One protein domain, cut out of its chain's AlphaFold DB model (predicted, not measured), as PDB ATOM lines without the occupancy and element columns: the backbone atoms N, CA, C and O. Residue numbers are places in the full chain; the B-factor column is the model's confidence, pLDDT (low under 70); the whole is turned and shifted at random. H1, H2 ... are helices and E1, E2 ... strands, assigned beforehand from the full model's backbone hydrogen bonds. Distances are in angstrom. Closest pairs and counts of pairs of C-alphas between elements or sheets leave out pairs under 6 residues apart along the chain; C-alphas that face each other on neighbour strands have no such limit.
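AT A GLANCE: This is residues 4 to 102 of the 108 residues of an uncharacterized protein of Cupriavidus nantongensis (UniProt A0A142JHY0). A twisted sheet of four strands forms the middle layer, with H1 and H3 covering one face and H2 covering the other. H1 lies along the edge strand E2, while H3 crosses E4 and E3 slantwise towards the other edge. The printed part has 99 residues, with three named helices and four named strands in the order H1 E1 E2 H2 E3 E4 H3. The sheet's order is E2 E1 E4 E3, all antiparallel, and the class is mixed, helices and strands. The whole is compact and rounded, with a radius of gyration of the C-alphas of 12.3 A and spans of 33 by 28 by 22 A.

IN THESE COORDINATES: Begin with the sheet: find C-alpha 21 at (-0.499, -52.277, -44.732), where E1, residues 21 to 26, sets out on its 17.1 A. E2, residues 33 to 38, also measures 17.1 A. E3 holds residues 67 to 73, 17.9 A, and E4 residues 76 to 82, 19.9 A. For the helices, find C-alpha 4 at (1.990, -60.187, -61.411), the first of H1, residues 4 to 13, 14.7 A long. H2 holds residues 50 to 60, 15.0 A. H3, residues 87 to 102, runs 22.5 A to C-alpha 102 at (14.376, -41.501, -66.188).

HOW THE PARTS SIT: Look first at the inner strands E1 and E4, antiparallel at 172 degrees, where N 23 and O 81 are 2.9 A apart, within hydrogen-bond range. The hairpin E1 and E2 has N 24 and O 35 within range at 2.8 A. The hairpin E3 and E4 has N 69 and O 80 within range at 2.8 A. The helices on both faces make three layers: H1 and H3 on the same face, H2 on the opposite face. H1 is over E2 at a height of 8.3 A over the sheet and runs along the strands; its closest C-alphas to E2 are those of Ala 9 and Ala 36, 5.4 A apart. H3 is over E4 and E3 at a height of 9.4 A, only just slantwise to the strands, at 32 degrees to E3 on the local plane; C-alphas 70 and 97, the closest of E3 and H3, are 6.4 A apart. H1 and H3 only just touch, with 3 pairs of C-alphas within 8 A, through residue 87 alone of H3; the closest C-alphas, of Phe 10 and Ala 87, are 6.5 A apart. H2 is over E4 at a height of 9.8 A and runs along the strands; its closest C-alphas to E4 are those of Tyr 59 and Met 82, 7.4 A apart. H2 is apart from H1 and H3. Every O i to N i+4 pair is within hydrogen-bond range in H2 and H3, and 5 of 6 in H1.

THE WHOLE: The two farthest C-alphas, of Pro 17 and Arg 102, are 34.3 A apart. The printed part has no cut. The link from E2 to H2, 11 residues, is long. The model's mean pLDDT over the printed part is 86.6; look for values under 70 at residue 4 and residues 29 to 31.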
ATOM      1  N   VAL A   4       2.180 -59.051 -62.317       60.28
ATOM      2  CA  VAL A   4       1.990 -60.187 -61.411       60.28
ATOM      3  C   VAL A   4       2.680 -59.954 -60.066       60.28
ATOM      4  O   VAL A   4       2.047 -60.145 -59.036       60.28
ATOM      5  N   ASP A   5       3.910 -59.427 -60.043       79.12
ATOM      6  CA  ASP A   5       4.655 -59.263 -58.783       79.12
ATOM      7  C   ASP A   5       4.037 -58.197 -57.859       79.12
ATOM      8  O   ASP A   5       4.051 -58.339 -56.635       79.12
ATOM      9  N   LEU A   6       3.455 -57.138 -58.437       82.69
ATOM     10  CA  LEU A   6       2.726 -56.121 -57.675       82.69
ATOM     11  C   LEU A   6       1.373 -56.653 -57.194       82.69
ATOM     12  O   LEU A   6       1.007 -56.412 -56.045       82.69
ATOM     13  N   ALA A   7       0.636 -57.361 -58.052       84.62
ATOM     14  CA  ALA A   7      -0.648 -57.951 -57.681       84.62
ATOM     15  C   ALA A   7      -0.483 -58.947 -56.522       84.62
ATOM     16  O   ALA A   7      -1.222 -58.870 -55.541       84.62
ATOM     17  N   ASP A   8       0.540 -59.802 -56.576       87.19
ATOM     18  CA  ASP A   8       0.860 -60.759 -55.514       87.19
ATOM     19  C   ASP A   8       1.293 -60.064 -54.219       87.19
ATOM     20  O   ASP A   8       0.918 -60.481 -53.120       87.19
ATOM     21  N   ALA A   9       2.082 -58.991 -54.322       88.88
ATOM     22  CA  ALA A   9       2.466 -58.191 -53.168       88.88
ATOM     23  C   ALA A   9       1.241 -57.513 -52.530       88.88
ATOM     24  O   ALA A   9       1.066 -57.566 -51.313       88.88
ATOM     25  N   PHE A  10       0.357 -56.934 -53.343       89.50
ATOM     26  CA  PHE A  10      -0.866 -56.290 -52.878       89.50
ATOM     27  C   PHE A  10      -1.830 -57.288 -52.221       89.50
ATOM     28  O   PHE A  10      -2.338 -57.027 -51.131       89.50
ATOM     29  N   ALA A  11      -2.009 -58.469 -52.815       89.56
ATOM     30  CA  ALA A  11      -2.865 -59.527 -52.280       89.56
ATOM     31  C   ALA A  11      -2.437 -60.001 -50.874       89.56
ATOM     32  O   ALA A  11      -3.259 -60.490 -50.097       89.56
ATOM     33  N   LYS A  12      -1.158 -59.837 -50.504       89.94
ATOM     34  CA  LYS A  12      -0.673 -60.137 -49.144       89.94
ATOM     35  C   LYS A  12      -1.151 -59.125 -48.106       89.94
ATOM     36  O   LYS A  12      -1.371 -59.501 -46.958       89.94
ATOM     37  N   VAL A  13      -1.310 -57.860 -48.490       92.88
ATOM     38  CA  VAL A  13      -1.634 -56.762 -47.564       92.88
ATOM     39  C   VAL A  13      -3.095 -56.337 -47.615       92.88
ATOM     40  O   VAL A  13      -3.582 -55.758 -46.650       92.88
ATOM     41  N   GLU A  14      -3.836 -56.660 -48.679       90.62
ATOM     42  CA  GLU A  14      -5.254 -56.293 -48.820       90.62
ATOM     43  C   GLU A  14      -6.129 -56.819 -47.668       90.62
ATOM     44  O   GLU A  14      -7.135 -56.206 -47.312       90.62
ATOM     45  N   ARG A  15      -5.723 -57.940 -47.058       90.62
ATOM     46  CA  ARG A  15      -6.424 -58.587 -45.940       90.62
ATOM     47  C   ARG A  15      -6.096 -57.960 -44.586       90.62
ATOM     48  O   ARG A  15      -6.799 -58.223 -43.616       90.62
ATOM     49  N   LEU A  16      -5.036 -57.158 -44.512       94.12
ATOM     50  CA  LEU A  16      -4.627 -56.481 -43.287       94.12
ATOM     51  C   LEU A  16      -5.469 -55.218 -43.062       94.12
ATOM     52  O   LEU A  16      -5.935 -54.604 -44.036       94.12
ATOM     53  N   PRO A  17      -5.635 -54.777 -41.801       93.50
ATOM     54  CA  PRO A  17      -6.180 -53.459 -41.502       93.50
ATOM     55  C   PRO A  17      -5.378 -52.373 -42.218       93.50
ATOM     56  O   PRO A  17      -4.160 -52.474 -42.313       93.50
ATOM     57  N   GLN A  18      -6.042 -51.319 -42.703       91.31
ATOM     58  CA  GLN A  18      -5.382 -50.270 -43.493       91.31
ATOM     59  C   GLN A  18      -4.121 -49.734 -42.802       91.31
ATOM     60  O   GLN A  18      -3.075 -49.670 -43.432       91.31
ATOM     61  N   HIS A  19      -4.203 -49.435 -41.505       91.81
ATOM     62  CA  HIS A  19      -3.095 -48.889 -40.716       91.81
ATOM     63  C   HIS A  19      -1.888 -49.831 -40.557       91.81
ATOM     64  O   HIS A  19      -0.836 -49.405 -40.097       91.81
ATOM     65  N   GLU A  20      -2.017 -51.098 -40.950       94.75
ATOM     66  CA  GLU A  20      -0.928 -52.072 -40.924       94.75
ATOM     67  C   GLU A  20      -0.286 -52.305 -42.289       94.75
ATOM     68  O   GLU A  20       0.780 -52.908 -42.366       94.75
ATOM     69  N   ARG A  21      -0.923 -51.883 -43.384       95.31
ATOM     70  CA  ARG A  21      -0.499 -52.277 -44.732       95.31
ATOM     71  C   ARG A  21       0.828 -51.635 -45.097       95.31
ATOM     72  O   ARG A  21       0.904 -50.410 -45.209       95.31
ATOM     73  N   LEU A  22       1.825 -52.467 -45.380       95.31
ATOM     74  CA  LEU A  22       3.139 -52.044 -45.845       95.31
ATOM     75  C   LEU A  22       3.540 -52.805 -47.113       95.31
ATOM     76  O   LEU A  22       3.597 -54.034 -47.134       95.31
ATOM     77  N   LEU A  23       3.874 -52.049 -48.157       94.44
ATOM     78  CA  LEU A  23       4.502 -52.526 -49.385       94.44
ATOM     79  C   LEU A  23       5.841 -51.818 -49.570       94.44
ATOM     80  O   LEU A  23       5.915 -50.596 -49.459       94.44
ATOM     81  N   ILE A  24       6.887 -52.573 -49.888       92.38
ATOM     82  CA  ILE A  24       8.210 -52.039 -50.206       92.38
ATOM     83  C   ILE A  24       8.713 -52.675 -51.500       92.38
ATOM     84  O   ILE A  24       8.713 -53.899 -51.627       92.38
ATOM     85  N   ALA A  25       9.183 -51.864 -52.445       89.75
ATOM     86  CA  ALA A  25       9.793 -52.342 -53.682       89.75
ATOM     87  C   ALA A  25      11.196 -51.772 -53.862       89.75
ATOM     88  O   ALA A  25      11.376 -50.557 -53.869       89.75
ATOM     89  N   VAL A  26      12.186 -52.637 -54.075       88.38
ATOM     90  CA  VAL A  26      13.537 -52.227 -54.479       88.38
ATOM     91  C   VAL A  26      13.581 -52.108 -55.999       88.38
ATOM     92  O   VAL A  26      13.475 -53.118 -56.698       88.38
ATOM     93  N   LEU A  27      13.784 -50.891 -56.507       84.19
ATOM     94  CA  LEU A  27      13.772 -50.559 -57.939       84.19
ATOM     95  C   LEU A  27      15.166 -50.603 -58.592       84.19
ATOM     96  O   LEU A  27      15.355 -50.089 -59.690       84.19
ATOM     97  N   LEU A  28      16.164 -51.173 -57.908       77.88
ATOM     98  CA  LEU A  28      17.514 -51.376 -58.453       77.88
ATOM     99  C   LEU A  28      17.569 -52.552 -59.449       77.88
ATOM    100  O   LEU A  28      18.449 -52.598 -60.302       77.88
ATOM    101  N   ASN A  29      16.646 -53.506 -59.318       64.81
ATOM    102  CA  ASN A  29      16.598 -54.720 -60.127       64.81
ATOM    103  C   ASN A  29      15.511 -54.602 -61.202       64.81
ATOM    104  O   ASN A  29      14.474 -53.979 -60.963       64.81
ATOM    105  N   ASP A  30      15.721 -55.248 -62.350       66.38
ATOM    106  CA  ASP A  30      14.659 -55.532 -63.320       66.38
ATOM    107  C   ASP A  30      14.436 -57.055 -63.377       66.38
ATOM    108  O   ASP A  30      15.320 -57.773 -63.854       66.38
ATOM    109  N   PRO A  31      13.306 -57.576 -62.854       69.81
ATOM    110  CA  PRO A  31      12.179 -56.850 -62.256       69.81
ATOM    111  C   PRO A  31      12.444 -56.364 -60.810       69.81
ATOM    112  O   PRO A  31      13.316 -56.905 -60.121       69.81
ATOM    113  N   PRO A  32      11.674 -55.371 -60.312       78.69
ATOM    114  CA  PRO A  32      11.742 -54.933 -58.921       78.69
ATOM    115  C   PRO A  32      11.480 -56.071 -57.937       78.69
ATOM    116  O   PRO A  32      10.619 -56.920 -58.167       78.69
ATOM    117  N   ARG A  33      12.166 -56.053 -56.791       83.75
ATOM    118  CA  ARG A  33      11.901 -57.010 -55.708       83.75
ATOM    119  C   ARG A  33      10.903 -56.420 -54.720       83.75
ATOM    120  O   ARG A  33      11.207 -55.403 -54.096       83.75
ATOM    121  N   TRP A  34       9.773 -57.097 -54.541       87.81
ATOM    122  CA  TRP A  34       8.714 -56.700 -53.613       87.81
ATOM    123  C   TRP A  34       8.826 -57.400 -52.253       87.81
ATOM    124  O   TRP A  34       9.146 -58.586 -52.163       87.81
ATOM    125  N   SER A  35       8.517 -56.650 -51.200       90.50
ATOM    126  CA  SER A  35       8.289 -57.100 -49.827       90.50
ATOM    127  C   SER A  35       6.951 -56.525 -49.365       90.50
ATOM    128  O   SER A  35       6.655 -55.363 -49.639       90.50
ATOM    129  N   ALA A  36       6.115 -57.336 -48.725       93.88
ATOM    130  CA  ALA A  36       4.740 -56.966 -48.402       93.88
ATOM    131  C   ALA A  36       4.289 -57.651 -47.113       93.88
ATOM    132  O   ALA A  36       4.477 -58.862 -46.980       93.88
ATOM    133  N   GLY A  37       3.674 -56.904 -46.198       94.94
ATOM    134  CA  GLY A  37       3.167 -57.456 -44.944       94.94
ATOM    135  C   GLY A  37       2.650 -56.396 -43.977       94.94
ATOM    136  O   GLY A  37       2.343 -55.271 -44.377       94.94
ATOM    137  N   SER A  38       2.536 -56.781 -42.703       95.31
ATOM    138  CA  SER A  38       2.185 -55.848 -41.631       95.31
ATOM    139  C   SER A  38       3.375 -54.950 -41.316       95.31
ATOM    140  O   SER A  38       4.522 -55.397 -41.279       95.31
ATOM    141  N   ILE A  39       3.103 -53.685 -41.030       94.19
ATOM    142  CA  ILE A  39       4.106 -52.729 -40.573       94.19
ATOM    143  C   ILE A  39       4.748 -53.137 -39.238       94.19
ATOM    144  O   ILE A  39       5.871 -52.737 -38.931       94.19
ATOM    145  N   TYR A  40       4.056 -53.975 -38.465       94.19
ATOM    146  CA  TYR A  40       4.543 -54.532 -37.208       94.19
ATOM    147  C   TYR A  40       5.423 -55.770 -37.386       94.19
ATOM    148  O   TYR A  40       5.977 -56.244 -36.397       94.19
ATOM    149  N   ASP A  41       5.569 -56.288 -38.608       93.81
ATOM    150  CA  ASP A  41       6.470 -57.392 -38.924       93.81
ATOM    151  C   ASP A  41       7.833 -56.845 -39.389       93.81
ATOM    152  O   ASP A  41       7.965 -56.386 -40.530       93.81
ATOM    153  N   PRO A  42       8.884 -56.909 -38.547       88.56
ATOM    154  CA  PRO A  42      10.194 -56.391 -38.910       88.56
ATOM    155  C   PRO A  42      10.806 -57.134 -40.098       88.56
ATOM    156  O   PRO A  42      11.637 -56.563 -40.796       88.56
ATOM    157  N   SER A  43      10.411 -58.380 -40.381       89.81
ATOM    158  CA  SER A  43      10.964 -59.135 -41.514       89.81
ATOM    159  C   SER A  43      10.677 -58.468 -42.867       89.81
ATOM    160  O   SER A  43      11.439 -58.650 -43.818       89.81
ATOM    161  N   VAL A  44       9.640 -57.624 -42.929       90.31
ATOM    162  CA  VAL A  44       9.254 -56.864 -44.122       90.31
ATOM    163  C   VAL A  44      10.240 -55.729 -44.412       90.31
ATOM    164  O   VAL A  44      10.498 -55.450 -45.586       90.31
ATOM    165  N   TRP A  45      10.805 -55.092 -43.373       88.81
ATOM    166  CA  TRP A  45      11.525 -53.816 -43.496       88.81
ATOM    167  C   TRP A  45      12.898 -53.723 -42.799       88.81
ATOM    168  O   TRP A  45      13.635 -52.757 -43.006       88.81
ATOM    169  N   LEU A  46      13.313 -54.717 -42.013       83.25
ATOM    170  CA  LEU A  46      14.569 -54.679 -41.248       83.25
ATOM    171  C   LEU A  46      15.815 -54.576 -42.147       83.25
ATOM    172  O   LEU A  46      16.839 -54.049 -41.725       83.25
ATOM    173  N   GLY A  47      15.746 -55.032 -43.399       84.62
ATOM    174  CA  GLY A  47      16.858 -54.940 -44.353       84.62
ATOM    175  C   GLY A  47      17.119 -53.540 -44.925       84.62
ATOM    176  O   GLY A  47      18.097 -53.367 -45.650       84.62
ATOM    177  N   PHE A  48      16.264 -52.557 -44.630       87.94
ATOM    178  CA  PHE A  48      16.358 -51.209 -45.187       87.94
ATOM    179  C   PHE A  48      17.047 -50.223 -44.234       87.94
ATOM    180  O   PHE A  48      17.183 -50.474 -43.029       87.94
ATOM    181  N   ASP A  49      17.516 -49.110 -44.800       87.69
ATOM    182  CA  ASP A  49      18.276 -48.080 -44.093       87.69
ATOM    183  C   ASP A  49      17.433 -47.282 -43.080       87.69
ATOM    184  O   ASP A  49      16.220 -47.467 -42.942       87.69
ATOM    185  N   SER A  50      18.097 -46.397 -42.331       87.88
ATOM    186  CA  SER A  50      17.461 -45.570 -41.301       87.88
ATOM    187  C   SER A  50      16.354 -44.672 -41.849       87.88
ATOM    188  O   SER A  50      15.394 -44.421 -41.132       87.88
ATOM    189  N   SER A  51      16.458 -44.218 -43.099       88.69
ATOM    190  CA  SER A  51      15.471 -43.327 -43.709       88.69
ATOM    191  C   SER A  51      14.155 -44.065 -43.923       88.69
ATOM    192  O   SER A  51      13.107 -43.592 -43.500       88.69
ATOM    193  N   ILE A  52      14.198 -45.268 -44.501       90.12
ATOM    194  CA  ILE A  52      12.993 -46.089 -44.704       90.12
ATOM    195  C   ILE A  52      12.380 -46.496 -43.362       90.12
ATOM    196  O   ILE A  52      11.163 -46.421 -43.195       90.12
ATOM    197  N   ARG A  53      13.213 -46.870 -42.385       90.88
ATOM    198  CA  ARG A  53      12.750 -47.180 -41.024       90.88
ATOM    199  C   ARG A  53      12.054 -45.988 -40.377       90.88
ATOM    200  O   ARG A  53      10.994 -46.160 -39.792       90.88
ATOM    201  N   GLN A  54      12.608 -44.788 -40.524       91.19
ATOM    202  CA  GLN A  54      11.983 -43.570 -40.022       91.19
ATOM    203  C   GLN A  54      10.623 -43.323 -40.686       91.19
ATOM    204  O   GLN A  54       9.663 -43.028 -39.982       91.19
ATOM    205  N   LEU A  55      10.502 -43.512 -42.010       91.69
ATOM    206  CA  LEU A  55       9.220 -43.327 -42.703       91.69
ATOM    207  C   LEU A  55       8.117 -44.234 -42.140       91.69
ATOM    208  O   LEU A  55       6.972 -43.801 -41.992       91.69
ATOM    209  N   ILE A  56       8.495 -45.481 -41.855       92.31
ATOM    210  CA  ILE A  56       7.649 -46.530 -41.289       92.31
ATOM    211  C   ILE A  56       7.253 -46.179 -39.856       92.31
ATOM    212  O   ILE A  56       6.068 -46.216 -39.537       92.31
ATOM    213  N   GLU A  57       8.208 -45.801 -39.004       92.88
ATOM    214  CA  GLU A  57       7.918 -45.427 -37.615       92.88
ATOM    215  C   GLU A  57       7.020 -44.188 -37.525       92.88
ATOM    216  O   GLU A  57       6.036 -44.229 -36.797       92.88
ATOM    217  N   GLU A  58       7.267 -43.148 -38.329       93.31
ATOM    218  CA  GLU A  58       6.400 -41.958 -38.395       93.31
ATOM    219  C   GLU A  58       4.954 -42.326 -38.764       93.31
ATOM    220  O   GLU A  58       3.998 -41.753 -38.248       93.31
ATOM    221  N   TYR A  59       4.761 -43.304 -39.652       93.19
ATOM    222  CA  TYR A  59       3.418 -43.784 -39.967       93.19
ATOM    223  C   TYR A  59       2.813 -44.591 -38.807       93.19
ATOM    224  O   TYR A  59       1.644 -44.397 -38.474       93.19
ATOM    225  N   ARG A  60       3.602 -45.452 -38.147       92.25
ATOM    226  CA  ARG A  60       3.156 -46.250 -36.986       92.25
ATOM    227  C   ARG A  60       2.715 -45.387 -35.806       92.25
ATOM    228  O   ARG A  60       1.769 -45.760 -35.117       92.25
ATOM    229  N   THR A  61       3.396 -44.272 -35.554       93.12
ATOM    230  CA  THR A  61       3.092 -43.352 -34.446       93.12
ATOM    231  C   THR A  61       1.969 -42.368 -34.769       93.12
ATOM    232  O   THR A  61       1.489 -41.682 -33.868       93.12
ATOM    233  N   GLY A  62       1.505 -42.324 -36.023       90.69
ATOM    234  CA  GLY A  62       0.474 -41.392 -36.485       90.69
ATOM    235  C   GLY A  62       1.007 -40.017 -36.898       90.69
ATOM    236  O   GLY A  62       0.214 -39.135 -37.226       90.69
ATOM    237  N   ASP A  63       2.330 -39.842 -36.938       91.69
ATOM    238  CA  ASP A  63       2.996 -38.612 -37.385       91.69
ATOM    239  C   ASP A  63       2.990 -38.463 -38.918       91.69
ATOM    240  O   ASP A  63       3.204 -37.375 -39.457       91.69
ATOM    241  N   ARG A  64       2.706 -39.551 -39.642       89.62
ATOM    242  CA  ARG A  64       2.526 -39.569 -41.096       89.62
ATOM    243  C   ARG A  64       1.168 -40.160 -41.474       89.62
ATOM    244  O   ARG A  64       0.718 -41.162 -40.931       89.62
ATOM    245  N   GLN A  65       0.541 -39.560 -42.484       89.69
ATOM    246  CA  GLN A  65      -0.668 -40.081 -43.126       89.69
ATOM    247  C   GLN A  65      -0.350 -41.207 -44.129       89.69
ATOM    248  O   GLN A  65       0.784 -41.288 -44.620       89.69
ATOM    249  N   PRO A  66      -1.336 -42.057 -44.487       84.81
ATOM    250  CA  PRO A  66      -1.180 -43.032 -45.561       84.81
ATOM    251  C   PRO A  66      -0.576 -42.398 -46.811       84.81
ATOM    252  O   PRO A  66      -1.000 -41.327 -47.247       84.81
ATOM    253  N   SER A  67       0.452 -43.030 -47.360       86.19
ATOM    254  CA  SER A  67       1.256 -42.434 -48.422       86.19
ATOM    255  C   SER A  67       2.033 -43.481 -49.205       86.19
ATOM    256  O   SER A  67       2.303 -44.585 -48.728       86.19
ATOM    257  N   VAL A  68       2.406 -43.103 -50.424       87.00
ATOM    258  CA  VAL A  68       3.379 -43.819 -51.241       87.00
ATOM    259  C   VAL A  68       4.551 -42.874 -51.484       87.00
ATOM    260  O   VAL A  68       4.357 -41.746 -51.930       87.00
ATOM    261  N   ALA A  69       5.758 -43.312 -51.146       85.12
ATOM    262  CA  ALA A  69       6.978 -42.525 -51.243       85.12
ATOM    263  C   ALA A  69       8.026 -43.270 -52.070       85.12
ATOM    264  O   ALA A  69       8.177 -44.483 -51.949       85.12
ATOM    265  N   LEU A  70       8.777 -42.525 -52.877       87.12
ATOM    266  CA  LEU A  70       9.956 -43.012 -53.582       87.12
ATOM    267  C   LEU A  70      11.189 -42.362 -52.951       87.12
ATOM    268  O   LEU A  70      11.310 -41.139 -52.957       87.12
ATOM    269  N   THR A  71      12.093 -43.168 -52.403       84.75
ATOM    270  CA  THR A  71      13.283 -42.691 -51.687       84.75
ATOM    271  C   THR A  71      14.558 -43.297 -52.274       84.75
ATOM    272  O   THR A  71      14.533 -44.452 -52.707       84.75
ATOM    273  N   PRO A  72      15.686 -42.563 -52.311       85.12
ATOM    274  CA  PRO A  72      16.980 -43.147 -52.651       85.12
ATOM    275  C   PRO A  72      17.339 -44.302 -51.707       85.12
ATOM    276  O   PRO A  72      17.084 -44.226 -50.507       85.12
ATOM    277  N   PHE A  73      17.945 -45.359 -52.250       84.06
ATOM    278  CA  PHE A  73      18.438 -46.512 -51.496       84.06
ATOM    279  C   PHE A  73      19.670 -47.111 -52.186       84.06
ATOM    280  O   PHE A  73      19.582 -47.699 -53.271       84.06
ATOM    281  N   GLY A  74      20.844 -46.954 -51.569       83.38
ATOM    282  CA  GLY A  74      22.115 -47.359 -52.171       83.38
ATOM    283  C   GLY A  74      22.348 -46.679 -53.527       83.38
ATOM    284  O   GLY A  74      22.406 -45.459 -53.612       83.38
ATOM    285  N   ARG A  75      22.487 -47.474 -54.597       82.88
ATOM    286  CA  ARG A  75      22.636 -46.982 -55.984       82.88
ATOM    287  C   ARG A  75      21.307 -46.852 -56.741       82.88
ATOM    288  O   ARG A  75      21.317 -46.588 -57.938       82.88
ATOM    289  N   GLY A  76      20.184 -47.098 -56.075       84.31
ATOM    290  CA  GLY A  76      18.863 -47.138 -56.689       84.31
ATOM    291  C   GLY A  76      17.832 -46.390 -55.869       84.31
ATOM    292  O   GLY A  76      18.153 -45.477 -55.110       84.31
ATOM    293  N   HIS A  77      16.583 -46.804 -56.038       87.06
ATOM    294  CA  HIS A  77      15.444 -46.239 -55.334       87.06
ATOM    295  C   HIS A  77      14.608 -47.356 -54.723       87.06
ATOM    296  O   HIS A  77      14.585 -48.484 -55.225       87.06
ATOM    297  N   VAL A  78      13.915 -47.027 -53.644       89.81
ATOM    298  CA  VAL A  78      12.918 -47.873 -53.008       89.81
ATOM    299  C   VAL A  78      11.588 -47.140 -53.002       89.81
ATOM    300  O   VAL A  78      11.524 -45.964 -52.649       89.81
ATOM    301  N   LEU A  79      10.529 -47.843 -53.388       91.12
ATOM    302  CA  LEU A  79       9.159 -47.410 -53.148       91.12
ATOM    303  C   LEU A  79       8.703 -47.958 -51.795       91.12
ATOM    304  O   LEU A  79       8.872 -49.145 -51.534       91.12
ATOM    305  N   VAL A  80       8.103 -47.110 -50.965       92.75
ATOM    306  CA  VAL A  80       7.468 -47.469 -49.692       92.75
ATOM    307  C   VAL A  80       6.017 -47.011 -49.752       92.75
ATOM    308  O   VAL A  80       5.752 -45.822 -49.899       92.75
ATOM    309  N   ALA A  81       5.070 -47.938 -49.651       93.25
ATOM    310  CA  ALA A  81       3.639 -47.661 -49.651       93.25
ATOM    311  C   ALA A  81       3.012 -48.120 -48.333       93.25
ATOM    312  O   ALA A  81       2.953 -49.315 -48.040       93.25
ATOM    313  N   MET A  82       2.498 -47.163 -47.567       94.31
ATOM    314  CA  MET A  82       1.931 -47.351 -46.233       94.31
ATOM    315  C   MET A  82       0.464 -46.947 -46.229       94.31
ATOM    316  O   MET A  82       0.107 -45.871 -46.710       94.31
ATOM    317  N   GLY A  83      -0.406 -47.803 -45.700       91.06
ATOM    318  CA  GLY A  83      -1.821 -47.458 -45.545       91.06
ATOM    319  C   GLY A  83      -2.618 -47.319 -46.837       91.06
ATOM    320  O   GLY A  83      -3.713 -46.751 -46.828       91.06
ATOM    321  N   HIS A  84      -2.080 -47.797 -47.955       86.75
ATOM    322  CA  HIS A  84      -2.707 -47.674 -49.261       86.75
ATOM    323  C   HIS A  84      -3.986 -48.530 -49.347       86.75
ATOM    324  O   HIS A  84      -4.091 -49.623 -48.780       86.75
ATOM    325  N   GLN A  85      -4.985 -48.016 -50.065       82.81
ATOM    326  CA  GLN A  85      -6.300 -48.659 -50.176       82.81
ATOM    327  C   GLN A  85      -6.450 -49.482 -51.455       82.81
ATOM    328  O   GLN A  85      -7.154 -50.488 -51.445       82.81
ATOM    329  N   THR A  86      -5.784 -49.076 -52.540       84.19
ATOM    330  CA  THR A  86      -5.907 -49.694 -53.864       84.19
ATOM    331  C   THR A  86      -4.538 -49.923 -54.493       84.19
ATOM    332  O   THR A  86      -3.590 -49.177 -54.237       84.19
ATOM    333  N   ALA A  87      -4.437 -50.950 -55.341       83.94
ATOM    334  CA  ALA A  87      -3.223 -51.216 -56.108       83.94
ATOM    335  C   ALA A  87      -2.922 -50.063 -57.079       83.94
ATOM    336  O   ALA A  87      -1.761 -49.717 -57.277       83.94
ATOM    337  N   GLN A  88      -3.964 -49.413 -57.612       83.25
ATOM    338  CA  GLN A  88      -3.826 -48.305 -58.556       83.25
ATOM    339  C   GLN A  88      -3.026 -47.131 -57.978       83.25
ATOM    340  O   GLN A  88      -2.110 -46.657 -58.633       83.25
ATOM    341  N   GLY A  89      -3.269 -46.725 -56.725       79.81
ATOM    342  CA  GLY A  89      -2.501 -45.625 -56.120       79.81
ATOM    343  C   GLY A  89      -1.001 -45.931 -55.970       79.81
ATOM    344  O   GLY A  89      -0.163 -45.025 -56.010       79.81
ATOM    345  N   VAL A  90      -0.646 -47.214 -55.836       85.19
ATOM    346  CA  VAL A  90       0.751 -47.676 -55.824       85.19
ATOM    347  C   VAL A  90       1.343 -47.637 -57.236       85.19
ATOM    348  O   VAL A  90       2.475 -47.183 -57.395       85.19
ATOM    349  N   ILE A  91       0.574 -48.061 -58.249       85.94
ATOM    350  CA  ILE A  91       0.961 -48.011 -59.670       85.94
ATOM    351  C   ILE A  91       1.240 -46.570 -60.093       85.94
ATOM    352  O   ILE A  91       2.337 -46.290 -60.568       85.94
ATOM    353  N   ASP A  92       0.303 -45.655 -59.845       83.38
ATOM    354  CA  ASP A  92       0.410 -44.256 -60.268       83.38
ATOM    355  C   ASP A  92       1.686 -43.603 -59.713       83.38
ATOM    356  O   ASP A  92       2.438 -42.935 -60.429       83.38
ATOM    357  N   THR A  93       1.984 -43.849 -58.432       81.25
ATOM    358  CA  THR A  93       3.190 -43.310 -57.785       81.25
ATOM    359  C   THR A  93       4.467 -43.946 -58.332       81.25
ATOM    360  O   THR A  93       5.477 -43.259 -58.511       81.25
ATOM    361  N   LEU A  94       4.443 -45.252 -58.608       80.81
ATOM    362  CA  LEU A  94       5.575 -45.959 -59.195       80.81
ATOM    363  C   LEU A  94       5.885 -45.433 -60.601       80.81
ATOM    364  O   LEU A  94       7.042 -45.154 -60.906       80.81
ATOM    365  N   GLU A  95       4.867 -45.266 -61.442       82.88
ATOM    366  CA  GLU A  95       5.008 -44.749 -62.805       82.88
ATOM    367  C   GLU A  95       5.529 -43.310 -62.812       82.88
ATOM    368  O   GLU A  95       6.498 -43.012 -63.518       82.88
ATOM    369  N   ALA A  96       4.962 -42.438 -61.971       79.00
ATOM    370  CA  ALA A  96       5.428 -41.061 -61.816       79.00
ATOM    371  C   ALA A  96       6.887 -41.007 -61.330       79.00
ATOM    372  O   ALA A  96       7.714 -40.289 -61.898       79.00
ATOM    373  N   GLY A  97       7.230 -41.809 -60.319       75.19
ATOM    374  CA  GLY A  97       8.579 -41.888 -59.765       75.19
ATOM    375  C   GLY A  97       9.613 -42.403 -60.768       75.19
ATOM    376  O   GLY A  97      10.672 -41.797 -60.935       75.19
ATOM    377  N   ILE A  98       9.297 -43.481 -61.495       76.31
ATOM    378  CA  ILE A  98      10.146 -44.003 -62.578       76.31
ATOM    379  C   ILE A  98      10.311 -42.955 -63.683       76.31
ATOM    380  O   ILE A  98      11.416 -42.792 -64.205       76.31
ATOM    381  N   GLY A  99       9.245 -42.231 -64.034       74.69
ATOM    382  CA  GLY A  99       9.292 -41.133 -64.999       74.69
ATOM    383  C   GLY A  99      10.305 -40.055 -64.607       74.69
ATOM    384  O   GLY A  99      11.168 -39.702 -65.412       74.69
ATOM    385  N   LEU A 100      10.263 -39.595 -63.352       73.06
ATOM    386  CA  LEU A 100      11.200 -38.600 -62.818       73.06
ATOM    387  C   LEU A 100      12.648 -39.109 -62.800       73.06
ATOM    388  O   LEU A 100      13.553 -38.396 -63.236       73.06
ATOM    389  N   ILE A 101      12.877 -40.353 -62.365       73.25
ATOM    390  CA  ILE A 101      14.216 -40.966 -62.370       73.25
ATOM    391  C   ILE A 101      14.776 -41.021 -63.798       73.25
ATOM    392  O   ILE A 101      15.927 -40.655 -64.034       73.25
ATOM    393  N   ARG A 102      13.963 -41.441 -64.777       72.50
ATOM    394  CA  ARG A 102      14.376 -41.501 -66.188       72.50
ATOM    395  C   ARG A 102      14.742 -40.127 -66.742       72.50
ATOM    396  O   ARG A 102      15.736 -40.026 -67.452       72.50
TER     397      ARG A 102